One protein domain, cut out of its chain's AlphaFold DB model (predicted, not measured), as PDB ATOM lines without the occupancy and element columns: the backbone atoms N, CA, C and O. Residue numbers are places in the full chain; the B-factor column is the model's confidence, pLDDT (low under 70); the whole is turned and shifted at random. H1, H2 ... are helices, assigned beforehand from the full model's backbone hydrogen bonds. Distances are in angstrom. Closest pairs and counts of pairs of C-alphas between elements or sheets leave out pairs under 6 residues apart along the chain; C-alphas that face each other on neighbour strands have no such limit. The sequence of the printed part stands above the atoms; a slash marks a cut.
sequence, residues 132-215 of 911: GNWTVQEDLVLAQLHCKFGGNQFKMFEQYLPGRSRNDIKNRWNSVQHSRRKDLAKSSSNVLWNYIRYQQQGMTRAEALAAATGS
ATOM      1  N   GLY A 132      71.645  -2.825  75.998       85.62
ATOM      2  CA  GLY A 132      71.139  -2.853  77.378       85.62
ATOM      3  C   GLY A 132      71.819  -3.882  78.293       85.62
ATOM      4  O   GLY A 132      72.656  -4.679  77.858       85.62
ATOM      5  N   ASN A 133      71.418  -3.893  79.568       89.12
ATOM      6  CA  ASN A 133      71.880  -4.857  80.574       89.12
ATOM      7  C   ASN A 133      71.590  -6.310  80.156       89.12
ATOM      8  O   ASN A 133      70.680  -6.567  79.372       89.12
ATOM      9  N   TRP A 134      72.363  -7.256  80.688       91.56
ATOM     10  CA  TRP A 134      72.158  -8.696  80.491       91.56
ATOM     11  C   TRP A 134      71.025  -9.218  81.372       91.56
ATOM     12  O   TRP A 134      71.022  -8.945  82.576       91.56
ATOM     13  N   THR A 135      70.095  -9.969  80.785       91.50
ATOM     14  CA  THR A 135      68.980 -10.593  81.513       91.50
ATOM     15  C   THR A 135      69.375 -11.946  82.109       91.50
ATOM     16  O   THR A 135      70.356 -12.572  81.701       91.50
ATOM     17  N   VAL A 136      68.583 -12.430  83.073       88.75
ATOM     18  CA  VAL A 136      68.779 -13.761  83.674       88.75
ATOM     19  C   VAL A 136      68.549 -14.867  82.635       88.75
ATOM     20  O   VAL A 136      69.239 -15.880  82.652       88.75
ATOM     21  N   GLN A 137      67.637 -14.643  81.687       90.31
ATOM     22  CA  GLN A 137      67.357 -15.542  80.569       90.31
ATOM     23  C   GLN A 137      68.554 -15.640  79.607       90.31
ATOM     24  O   GLN A 137      68.930 -16.742  79.216       90.31
ATOM     25  N   GLU A 138      69.200 -14.520  79.266       93.19
ATOM     26  CA  GLU A 138      70.412 -14.524  78.430       93.19
ATOM     27  C   GLU A 138      71.593 -15.219  79.129       93.19
ATOM     28  O   GLU A 138      72.342 -15.952  78.485       93.19
ATOM     29  N   ASP A 139      71.742 -15.035  80.445       93.12
ATOM     30  CA  ASP A 139      72.737 -15.744  81.261       93.12
ATOM     31  C   ASP A 139      72.468 -17.255  81.346       93.12
ATOM     32  O   ASP A 139      73.401 -18.055  81.276       93.12
ATOM     33  N   LEU A 140      71.200 -17.653  81.483       91.94
ATOM     34  CA  LEU A 140      70.767 -19.051  81.521       91.94
ATOM     35  C   LEU A 140      71.029 -19.740  80.176       91.94
ATOM     36  O   LEU A 140      71.634 -20.811  80.144       91.94
ATOM     37  N   VAL A 141      70.671 -19.092  79.064       94.25
ATOM     38  CA  VAL A 141      70.998 -19.568  77.711       94.25
ATOM     39  C   VAL A 141      72.517 -19.639  77.517       94.25
ATOM     40  O   VAL A 141      73.024 -20.638  77.015       94.25
ATOM     41  N   LEU A 142      73.288 -18.652  77.985       94.69
ATOM     42  CA  LEU A 142      74.754 -18.684  77.913       94.69
ATOM     43  C   LEU A 142      75.366 -19.853  78.716       94.69
ATOM     44  O   LEU A 142      76.300 -20.500  78.235       94.69
ATOM     45  N   ALA A 143      74.813 -20.189  79.886       93.12
ATOM     46  CA  ALA A 143      75.201 -21.377  80.648       93.12
ATOM     47  C   ALA A 143      74.862 -22.682  79.896       93.12
ATOM     48  O   ALA A 143      75.728 -23.545  79.736       93.12
ATOM     49  N   GLN A 144      73.641 -22.802  79.358       92.56
ATOM     50  CA  GLN A 144      73.203 -23.952  78.551       92.56
ATOM     51  C   GLN A 144      74.079 -24.167  77.308       92.56
ATOM     52  O   GLN A 144      74.483 -25.292  77.012       92.56
ATOM     53  N   LEU A 145      74.427 -23.096  76.592       94.06
ATOM     54  CA  LEU A 145      75.296 -23.154  75.415       94.06
ATOM     55  C   LEU A 145      76.720 -23.592  75.784       94.06
ATOM     56  O   LEU A 145      77.311 -24.420  75.088       94.06
ATOM     57  N   HIS A 146      77.255 -23.111  76.910       92.19
ATOM     58  CA  HIS A 146      78.548 -23.562  77.427       92.19
ATOM     59  C   HIS A 146      78.524 -25.037  77.884       92.19
ATOM     60  O   HIS A 146      79.538 -25.730  77.761       92.19
ATOM     61  N   CYS A 147      77.369 -25.573  78.311       90.50
ATOM     62  CA  CYS A 147      77.179 -27.021  78.462       90.50
ATOM     63  C   CYS A 147      77.234 -27.737  77.113       90.50
ATOM     64  O   CYS A 147      78.106 -28.583  76.908       90.50
ATOM     65  N   LYS A 148      76.316 -27.379  76.204       90.19
ATOM     66  CA  LYS A 148      76.053 -28.069  74.932       90.19
ATOM     67  C   LYS A 148      77.285 -28.126  74.028       90.19
ATOM     68  O   LYS A 148      77.588 -29.169  73.465       90.19
ATOM     69  N   PHE A 149      78.019 -27.020  73.926       89.94
ATOM     70  CA  PHE A 149      79.221 -26.903  73.093       89.94
ATOM     71  C   PHE A 149      80.532 -27.106  73.875       89.94
ATOM     72  O   PHE A 149      81.622 -26.926  73.328       89.94
ATOM     73  N   GLY A 150      80.449 -27.471  75.158       83.12
ATOM     74  CA  GLY A 150      81.573 -27.933  75.975       83.12
ATOM     75  C   GLY A 150      82.647 -26.901  76.351       83.12
ATOM     76  O   GLY A 150      83.632 -27.283  76.988       83.12
ATOM     77  N   GLY A 151      82.500 -25.623  75.995       83.94
ATOM     78  CA  GLY A 151      83.507 -24.597  76.270       83.94
ATOM     79  C   GLY A 151      83.210 -23.242  75.626       83.94
ATOM     80  O   GLY A 151      82.086 -22.962  75.222       83.94
ATOM     81  N   ASN A 152      84.246 -22.407  75.493       88.44
ATOM     82  CA  ASN A 152      84.202 -21.008  75.032       88.44
ATOM     83  C   ASN A 152      83.878 -20.818  73.523       88.44
ATOM     84  O   ASN A 152      84.528 -20.029  72.832       88.44
ATOM     85  N   GLN A 153      82.887 -21.530  72.977       91.00
ATOM     86  CA  GLN A 153      82.501 -21.490  71.558       91.00
ATOM     87  C   GLN A 153      81.659 -20.250  71.194       91.00
ATOM     88  O   GLN A 153      80.647 -20.340  70.501       91.00
ATOM     89  N   PHE A 154      82.093 -19.056  71.613       92.56
ATOM     90  CA  PHE A 154      81.320 -17.811  71.498       92.56
ATOM     91  C   PHE A 154      80.889 -17.447  70.060       92.56
ATOM     92  O   PHE A 154      79.940 -16.687  69.897       92.56
ATOM     93  N   LYS A 155      81.551 -17.980  69.013       90.69
ATOM     94  CA  LYS A 155      81.097 -17.849  67.611       90.69
ATOM     95  C   LYS A 155      79.751 -18.535  67.369       90.69
ATOM     96  O   LYS A 155      78.945 -18.001  66.622       90.69
ATOM     97  N   MET A 156      79.526 -19.701  67.969       90.56
ATOM     98  CA  MET A 156      78.252 -20.409  67.849       90.56
ATOM     99  C   MET A 156      77.186 -19.713  68.693       90.56
ATOM    100  O   MET A 156      76.062 -19.554  68.247       90.56
ATOM    101  N   PHE A 157      77.544 -19.220  69.884       93.88
ATOM    102  CA  PHE A 157      76.582 -18.631  70.830       93.88
ATOM    103  C   PHE A 157      75.914 -17.360  70.285       93.88
ATOM    104  O   PHE A 157      74.767 -17.078  70.609       93.88
ATOM    105  N   GLU A 158      76.615 -16.637  69.410       92.19
ATOM    106  CA  GLU A 158      76.129 -15.488  68.631       92.19
ATOM    107  C   GLU A 158      74.879 -15.817  67.784       92.19
ATOM    108  O   GLU A 158      74.069 -14.934  67.529       92.19
ATOM    109  N   GLN A 159      74.668 -17.089  67.414       90.94
ATOM    110  CA  GLN A 159      73.473 -17.567  66.697       90.94
ATOM    111  C   GLN A 159      72.266 -17.821  67.622       90.94
ATOM    112  O   GLN A 159      71.132 -17.831  67.156       90.94
ATOM    113  N   TYR A 160      72.502 -18.027  68.920       91.44
ATOM    114  CA  TYR A 160      71.482 -18.394  69.917       91.44
ATOM    115  C   TYR A 160      71.117 -17.236  70.865       91.44
ATOM    116  O   TYR A 160      70.192 -17.356  71.663       91.44
ATOM    117  N   LEU A 161      71.839 -16.111  70.794       91.75
ATOM    118  CA  LEU A 161      71.616 -14.906  71.601       91.75
ATOM    119  C   LEU A 161      71.345 -13.698  70.680       91.75
ATOM    120  O   LEU A 161      72.195 -12.809  70.554       91.75
ATOM    121  N   PRO A 162      70.177 -13.647  70.003       88.44
ATOM    122  CA  PRO A 162      69.881 -12.638  68.989       88.44
ATOM    123  C   PRO A 162      69.953 -11.216  69.561       88.44
ATOM    124  O   PRO A 162      69.270 -10.866  70.531       88.44
ATOM    125  N   GLY A 163      70.793 -10.388  68.936       89.00
ATOM    126  CA  GLY A 163      71.103  -9.026  69.368       89.00
ATOM    127  C   GLY A 163      72.313  -8.895  70.305       89.00
ATOM    128  O   GLY A 163      72.585  -7.784  70.749       89.00
ATOM    129  N   ARG A 164      73.065  -9.964  70.609       92.88
ATOM    130  CA  ARG A 164      74.349  -9.884  71.338       92.88
ATOM    131  C   ARG A 164      75.503 -10.292  70.431       92.88
ATOM    132  O   ARG A 164      75.469 -11.371  69.849       92.88
ATOM    133  N   SER A 165      76.557  -9.476  70.344       93.81
ATOM    134  CA  SER A 165      77.749  -9.892  69.598       93.81
ATOM    135  C   SER A 165      78.542 -10.932  70.389       93.81
ATOM    136  O   SER A 165      78.551 -10.950  71.623       93.81
ATOM    137  N   ARG A 166      79.328 -11.746  69.687       92.62
ATOM    138  CA  ARG A 166      80.347 -12.637  70.264       92.62
ATOM    139  C   ARG A 166      81.284 -11.928  71.231       92.62
ATOM    140  O   ARG A 166      81.768 -12.544  72.182       92.62
ATOM    141  N   ASN A 167      81.579 -10.652  70.983       93.00
ATOM    142  CA  ASN A 167      82.405  -9.864  71.881       93.00
ATOM    143  C   ASN A 167      81.676  -9.609  73.202       93.00
ATOM    144  O   ASN A 167      82.282  -9.815  74.248       93.00
ATOM    145  N   ASP A 168      80.391  -9.261  73.164       92.88
ATOM    146  CA  ASP A 168      79.572  -9.032  74.360       92.88
ATOM    147  C   ASP A 168      79.373 -10.322  75.159       92.88
ATOM    148  O   ASP A 168      79.560 -10.311  76.372       92.88
ATOM    149  N   ILE A 169      79.095 -11.444  74.485       94.06
ATOM    150  CA  ILE A 169      78.960 -12.778  75.096       94.06
ATOM    151  C   ILE A 169      80.247 -13.165  75.850       94.06
ATOM    152  O   ILE A 169      80.219 -13.502  77.036       94.06
ATOM    153  N   LYS A 170      81.403 -13.045  75.185       92.75
ATOM    154  CA  LYS A 170      82.733 -13.255  75.782       92.75
ATOM    155  C   LYS A 170      82.989 -12.291  76.949       92.75
ATOM    156  O   LYS A 170      83.553 -12.693  77.965       92.75
ATOM    157  N   ASN A 171      82.601 -11.021  76.813       92.69
ATOM    158  CA  ASN A 171      82.786 -10.020  77.862       92.69
ATOM    159  C   ASN A 171      81.913 -10.337  79.083       92.69
ATOM    160  O   ASN A 171      82.429 -10.285  80.192       92.69
ATOM    161  N   ARG A 172      80.647 -10.744  78.900       92.62
ATOM    162  CA  ARG A 172      79.747 -11.176  79.980       92.62
ATOM    163  C   ARG A 172      80.345 -12.337  80.758       92.62
ATOM    164  O   ARG A 172      80.506 -12.230  81.971       92.62
ATOM    165  N   TRP A 173      80.743 -13.392  80.050       91.25
ATOM    166  CA  TRP A 173      81.402 -14.562  80.626       91.25
ATOM    167  C   TRP A 173      82.642 -14.177  81.451       91.25
ATOM    168  O   TRP A 173      82.740 -14.519  82.629       91.25
ATOM    169  N   ASN A 174      83.548 -13.377  80.879       89.69
ATOM    170  CA  ASN A 174      84.758 -12.924  81.569       89.69
ATOM    171  C   ASN A 174      84.451 -12.006  82.768       89.69
ATOM    172  O   ASN A 174      85.077 -12.142  83.816       89.69
ATOM    173  N   SER A 175      83.481 -11.092  82.655       88.00
ATOM    174  CA  SER A 175      83.043 -10.233  83.761       88.00
ATOM    175  C   SER A 175      82.505 -11.059  84.926       88.00
ATOM    176  O   SER A 175      82.932 -10.848  86.059       88.00
ATOM    177  N   VAL A 176      81.641 -12.041  84.660       84.69
ATOM    178  CA  VAL A 176      81.099 -12.942  85.688       84.69
ATOM    179  C   VAL A 176      82.216 -13.786  86.325       84.69
ATOM    180  O   VAL A 176      82.280 -13.876  87.552       84.69
ATOM    181  N   GLN A 177      83.181 -14.295  85.544       81.19
ATOM    182  CA  GLN A 177      84.371 -14.968  86.093       81.19
ATOM    183  C   GLN A 177      85.265 -14.050  86.951       81.19
ATOM    184  O   GLN A 177      85.874 -14.515  87.919       81.19
ATOM    185  N   HIS A 178      85.376 -12.758  86.626       74.12
ATOM    186  CA  HIS A 178      86.253 -11.813  87.328       74.12
ATOM    187  C   HIS A 178      85.603 -11.123  88.542       74.12
ATOM    188  O   HIS A 178      86.328 -10.746  89.466       74.12
ATOM    189  N   SER A 179      84.269 -11.045  88.628       69.06
ATOM    190  CA  SER A 179      83.528 -10.506  89.792       69.06
ATOM    191  C   SER A 179      83.696 -11.310  91.096       69.06
ATOM    192  O   SER A 179      83.269 -10.870  92.162       69.06
ATOM    193  N   ARG A 180      84.395 -12.453  91.032       61.25
ATOM    194  CA  ARG A 180      84.747 -13.439  92.081       61.25
ATOM    195  C   ARG A 180      85.502 -12.893  93.321       61.25
ATOM    196  O   ARG A 180      86.129 -13.674  94.030       61.25
ATOM    197  N   ARG A 181      85.528 -11.571  93.555       55.81
ATOM    198  CA  ARG A 181      86.315 -10.887  94.607       55.81
ATOM    199  C   ARG A 181      85.663  -9.661  95.273       55.81
ATOM    200  O   ARG A 181      86.332  -9.056  96.106       55.81
ATOM    201  N   LYS A 182      84.441  -9.244  94.909       56.81
ATOM    202  CA  LYS A 182      83.825  -8.028  95.491       56.81
ATOM    203  C   LYS A 182      82.435  -8.248  96.088       56.81
ATOM    204  O   LYS A 182      82.262  -7.999  97.274       56.81
ATOM    205  N   ASP A 183      81.494  -8.805  95.328       55.16
ATOM    206  CA  ASP A 183      80.069  -8.802  95.708       55.16
ATOM    207  C   ASP A 183      79.464 -10.215  95.786       55.16
ATOM    208  O   ASP A 183      78.428 -10.512  95.190       55.16
ATOM    209  N   LEU A 184      80.114 -11.113  96.540       55.44
ATOM    210  CA  LEU A 184      79.701 -12.522  96.693       55.44
ATOM    211  C   LEU A 184      78.242 -12.696  97.164       55.44
ATOM    212  O   LEU A 184      77.613 -13.687  96.806       55.44
ATOM    213  N   ALA A 185      77.704 -11.735  97.921       55.31
ATOM    214  CA  ALA A 185      76.329 -11.750  98.426       55.31
ATOM    215  C   ALA A 185      75.275 -11.206  97.437       55.31
ATOM    216  O   ALA A 185      74.096 -11.496  97.603       55.31
ATOM    217  N   LYS A 186      75.672 -10.432  96.411       55.12
ATOM    218  CA  LYS A 186      74.759  -9.914  95.366       55.12
ATOM    219  C   LYS A 186      74.861 -10.670  94.038       55.12
ATOM    220  O   LYS A 186      73.995 -10.516  93.187       55.12
ATOM    221  N   SER A 187      75.902 -11.484  93.853       57.75
ATOM    222  CA  SER A 187      76.115 -12.286  92.638       57.75
ATOM    223  C   SER A 187      75.558 -13.717  92.724       57.75
ATOM    224  O   SER A 187      75.638 -14.450  91.742       57.75
ATOM    225  N   SER A 188      75.010 -14.128  93.871       63.34
ATOM    226  CA  SER A 188      74.472 -15.474  94.137       63.34
ATOM    227  C   SER A 188      73.131 -15.773  93.457       63.34
ATOM    228  O   SER A 188      72.770 -16.936  93.314       63.34
ATOM    229  N   SER A 189      72.399 -14.751  93.006       70.38
ATOM    230  CA  SER A 189      71.186 -14.897  92.186       70.38
ATOM    231  C   SER A 189      71.482 -15.028  90.686       70.38
ATOM    232  O   SER A 189      70.571 -15.201  89.881       70.38
ATOM    233  N   ASN A 190      72.751 -14.924  90.276       83.94
ATOM    234  CA  ASN A 190      73.126 -14.960  88.872       83.94
ATOM    235  C   ASN A 190      73.379 -16.401  88.398       83.94
ATOM    236  O   ASN A 190      74.378 -17.015  88.775       83.94
ATOM    237  N   VAL A 191      72.506 -16.907  87.518       86.62
ATOM    238  CA  VAL A 191      72.578 -18.266  86.945       86.62
ATOM    239  C   VAL A 191      73.963 -18.561  86.357       86.62
ATOM    240  O   VAL A 191      74.551 -19.597  86.658       86.62
ATOM    241  N   LEU A 192      74.542 -17.633  85.585       88.56
ATOM    242  CA  LEU A 192      75.858 -17.834  84.974       88.56
ATOM    243  C   LEU A 192      76.983 -17.914  86.022       88.56
ATOM    244  O   LEU A 192      77.903 -18.719  85.881       88.56
ATOM    245  N   TRP A 193      76.909 -17.117  87.092       87.69
ATOM    246  CA  TRP A 193      77.879 -17.151  88.190       87.69
ATOM    247  C   TRP A 193      77.792 -18.451  88.995       87.69
ATOM    248  O   TRP A 193      78.821 -19.068  89.281       87.69
ATOM    249  N   ASN A 194      76.573 -18.901  89.302       88.81
ATOM    250  CA  ASN A 194      76.320 -20.171  89.983       88.81
ATOM    251  C   ASN A 194      76.817 -21.353  89.143       88.81
ATOM    252  O   ASN A 194      77.581 -22.178  89.634       88.81
ATOM    253  N   TYR A 195      76.499 -21.373  87.849       89.75
ATOM    254  CA  TYR A 195      76.990 -22.367  86.895       89.75
ATOM    255  C   TYR A 195      78.527 -22.457  86.865       89.75
ATOM    256  O   TYR A 195      79.106 -23.537  87.011       89.75
ATOM    257  N   ILE A 196      79.200 -21.306  86.754       87.94
ATOM    258  CA  ILE A 196      80.666 -21.206  86.793       87.94
ATOM    259  C   ILE A 196      81.224 -21.709  88.137       87.94
ATOM    260  O   ILE A 196      82.273 -22.356  88.160       87.94
ATOM    261  N   ARG A 197      80.537 -21.442  89.254       87.94
ATOM    262  CA  ARG A 197      80.911 -21.925  90.592       87.94
ATOM    263  C   ARG A 197      80.779 -23.445  90.708       87.94
ATOM    264  O   ARG A 197      81.730 -24.074  91.164       87.94
ATOM    265  N   TYR A 198      79.666 -24.032  90.276       89.25
ATOM    266  CA  TYR A 198      79.429 -25.475  90.377       89.25
ATOM    267  C   TYR A 198      80.417 -26.284  89.524       89.25
ATOM    268  O   TYR A 198      81.009 -27.243  90.022       89.25
ATOM    269  N   GLN A 199      80.733 -25.840  88.299       87.62
ATOM    270  CA  GLN A 199      81.807 -26.461  87.503       87.62
ATOM    271  C   GLN A 199      83.177 -26.391  88.195       87.62
ATOM    272  O   GLN A 199      83.972 -27.325  88.108       87.62
ATOM    273  N   GLN A 200      83.462 -25.311  88.931       87.12
ATOM    274  CA  GLN A 200      84.697 -25.170  89.714       87.12
ATOM    275  C   GLN A 200      84.720 -26.032  90.989       87.12
ATOM    276  O   GLN A 200      85.782 -26.169  91.595       87.12
ATOM    277  N   GLN A 201      83.588 -26.621  91.386       89.31
ATOM    278  CA  GLN A 201      83.488 -27.610  92.466       89.31
ATOM    279  C   GLN A 201      83.612 -29.059  91.960       89.31
ATOM    280  O   GLN A 201      83.599 -29.978  92.772       89.31
ATOM    281  N   GLY A 202      83.778 -29.271  90.648       89.19
ATOM    282  CA  GLY A 202      83.957 -30.595  90.043       89.19
ATOM    283  C   GLY A 202      82.668 -31.287  89.592       89.19
ATOM    284  O   GLY A 202      82.747 -32.406  89.095       89.19
ATOM    285  N   MET A 203      81.507 -30.631  89.715       89.00
ATOM    286  CA  MET A 203      80.250 -31.125  89.140       89.00
ATOM    287  C   MET A 203      80.346 -31.258  87.615       89.00
ATOM    288  O   MET A 203      81.013 -30.464  86.939       89.00
ATOM    289  N   THR A 204      79.624 -32.228  87.056       91.38
ATOM    290  CA  THR A 204      79.436 -32.350  85.609       91.38
ATOM    291  C   THR A 204      78.736 -31.113  85.043       91.38
ATOM    292  O   THR A 204      78.091 -30.334  85.750       91.38
ATOM    293  N   ARG A 205      78.817 -30.925  83.718       88.94
ATOM    294  CA  ARG A 205      78.151 -29.790  83.060       88.94
ATOM    295  C   ARG A 205      76.623 -29.811  83.240       88.94
ATOM    296  O   ARG A 205      76.026 -28.740  83.232       88.94
ATOM    297  N   ALA A 206      76.014 -30.989  83.406       87.88
ATOM    298  CA  ALA A 206      74.574 -31.145  83.606       87.88
ATOM    299  C   ALA A 206      74.150 -30.754  85.032       87.88
ATOM    300  O   ALA A 206      73.316 -29.868  85.193       87.88
ATOM    301  N   GLU A 207      74.784 -31.327  86.060       89.38
ATOM    302  CA  GLU A 207      74.509 -30.996  87.470       89.38
ATOM    303  C   GLU A 207      74.757 -29.510  87.756       89.38
ATOM    304  O   GLU A 207      73.930 -28.843  88.376       89.38
ATOM    305  N   ALA A 208      75.862 -28.961  87.237       89.56
ATOM    306  CA  ALA A 208      76.206 -27.553  87.399       89.56
ATOM    307  C   ALA A 208      75.191 -26.600  86.748       89.56
ATOM    308  O   ALA A 208      75.077 -25.455  87.180       89.56
ATOM    309  N   LEU A 209      74.476 -27.044  85.709       89.31
ATOM    310  CA  LEU A 209      73.392 -26.290  85.082       89.31
ATOM    311  C   LEU A 209      72.102 -26.408  85.901       89.31
ATOM    312  O   LEU A 209      71.515 -25.386  86.235       89.31
ATOM    313  N   ALA A 210      71.713 -27.628  86.277       87.94
ATOM    314  CA  ALA A 210      70.522 -27.912  87.078       87.94
ATOM    315  C   ALA A 210      70.534 -27.158  88.425       87.94
ATOM    316  O   ALA A 210      69.594 -26.441  88.769       87.94
ATOM    317  N   ALA A 211      71.662 -27.209  89.140       87.00
ATOM    318  CA  ALA A 211      71.865 -26.455  90.375       87.00
ATOM    319  C   ALA A 211      71.898 -24.928  90.150       87.00
ATOM    320  O   ALA A 211      71.515 -24.164  91.033       87.00
ATOM    321  N   ALA A 212      72.328 -24.457  88.973       86.94
ATOM    322  CA  ALA A 212      72.360 -23.032  88.649       86.94
ATOM    323  C   ALA A 212      70.994 -22.446  88.262       86.94
ATOM    324  O   ALA A 212      70.785 -21.251  88.474       86.94
ATOM    325  N   THR A 213      70.076 -23.253  87.716       85.00
ATOM    326  CA  THR A 213      68.698 -22.837  87.395       85.00
ATOM    327  C   THR A 213      67.713 -23.047  88.547       85.00
ATOM    328  O   THR A 213      66.549 -22.684  88.412       85.00
ATOM    329  N   GLY A 214      68.150 -23.637  89.667       79.12
ATOM    330  CA  GLY A 214      67.278 -24.036  90.781       79.12
ATOM    331  C   GLY A 214      66.449 -25.298  90.501       79.12
ATOM    332  O   GLY A 214      65.728 -25.768  91.376       79.12
ATOM    333  N   SER A 215      66.575 -25.874  89.305       63.88
ATOM    334  CA  SER A 215      65.886 -27.090  88.877       63.88
ATOM    335  C   SER A 215      66.685 -28.314  89.332       63.88
ATOM    336  O   SER A 215      67.404 -28.920  88.540       63.88
TER     337      SER A 215
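This is residues 132 to 215 of the 911 residues of an uncharacterized protein of Scenedesmus sp. NREL 46B-D3 (UniProt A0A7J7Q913). What does the model look like? Helix H1 stands side by side with H4 and H5 in a small three-helix bundle whose helices make a triangle, and H3, as long as H1, runs crosswise along the side made by H1 and H4. The one-turn helix H2 sits at the first residues of H3, and a long loop, residues 179 to 190, joins H3 to H4. What is it made of? The printed part has 84 residues with five named helices, H1 to H5 in order along the chain, and no named strand: the class is all helix. It is compact, with a radius of gyration of the C-alphas of 12.0 A and a rounded outline spanning 29 by 26 by 20 A.

Where are the longest helices? H1 holds residues 136 to 148 and runs 18.3 A, from C-alpha 136 at (68.779, -13.761, 83.674). H3 holds residues 166 to 178 and runs 18.1 A, from C-alpha 166 at (80.347, -12.637, 70.264). Where are the others? H4 is residues 191 to 200, 14.2 A long, and H2 is residues 154 to 157, 4.9 A long. H5 is residues 205 to 213, 12.5 A long, and ends with C-alpha 213 at (68.698, -22.837, 87.395).

What touches H1? H1 touches H4, the C-alphas of Asp 139 and Leu 192 being closest at 5.3 A, the same way at a shallow tilt of 34 degrees, only just short of steep. H1 touches H5, closest at the C-alphas of Cys 147 and Arg 205, 5.5 A, opposite ways at a shallow tilt of 10 degrees. What else does the hub, H4, touch? H4 and H5 form a helical hairpin, opposite ways at 38 degrees, only just a steep tilt, with the C-alphas of Tyr 198 and Ala 208 closest at 4.9 A. H3 touches H4 with its residues 173 to 177 alone, at a steep tilt of 62 degrees, closest at the C-alphas of Val 176 and Trp 193, 5.9 A. Where is H2? H2 touches H3 at residues 166 to 170 alone, closest at the C-alphas of Phe 154 and Arg 166, 5.4 A, and is apart from H4 and H5. Are the helix backbones complete? Every O i to N i+4 pair is within hydrogen-bond range in H1, H3, H4 and H5; H2 is too short for such a pair.

How large is it? The two C-alphas farthest apart, those of Gly 132 and Gly 202, are 33.1 A apart, and the printed part has no cut. Which link is long, and where is confidence low? The link from H3 to H4, 12 residues, is long. The mean pLDDT of the printed part is 85.3, with residues 179 to 188 and residue 215 under 70.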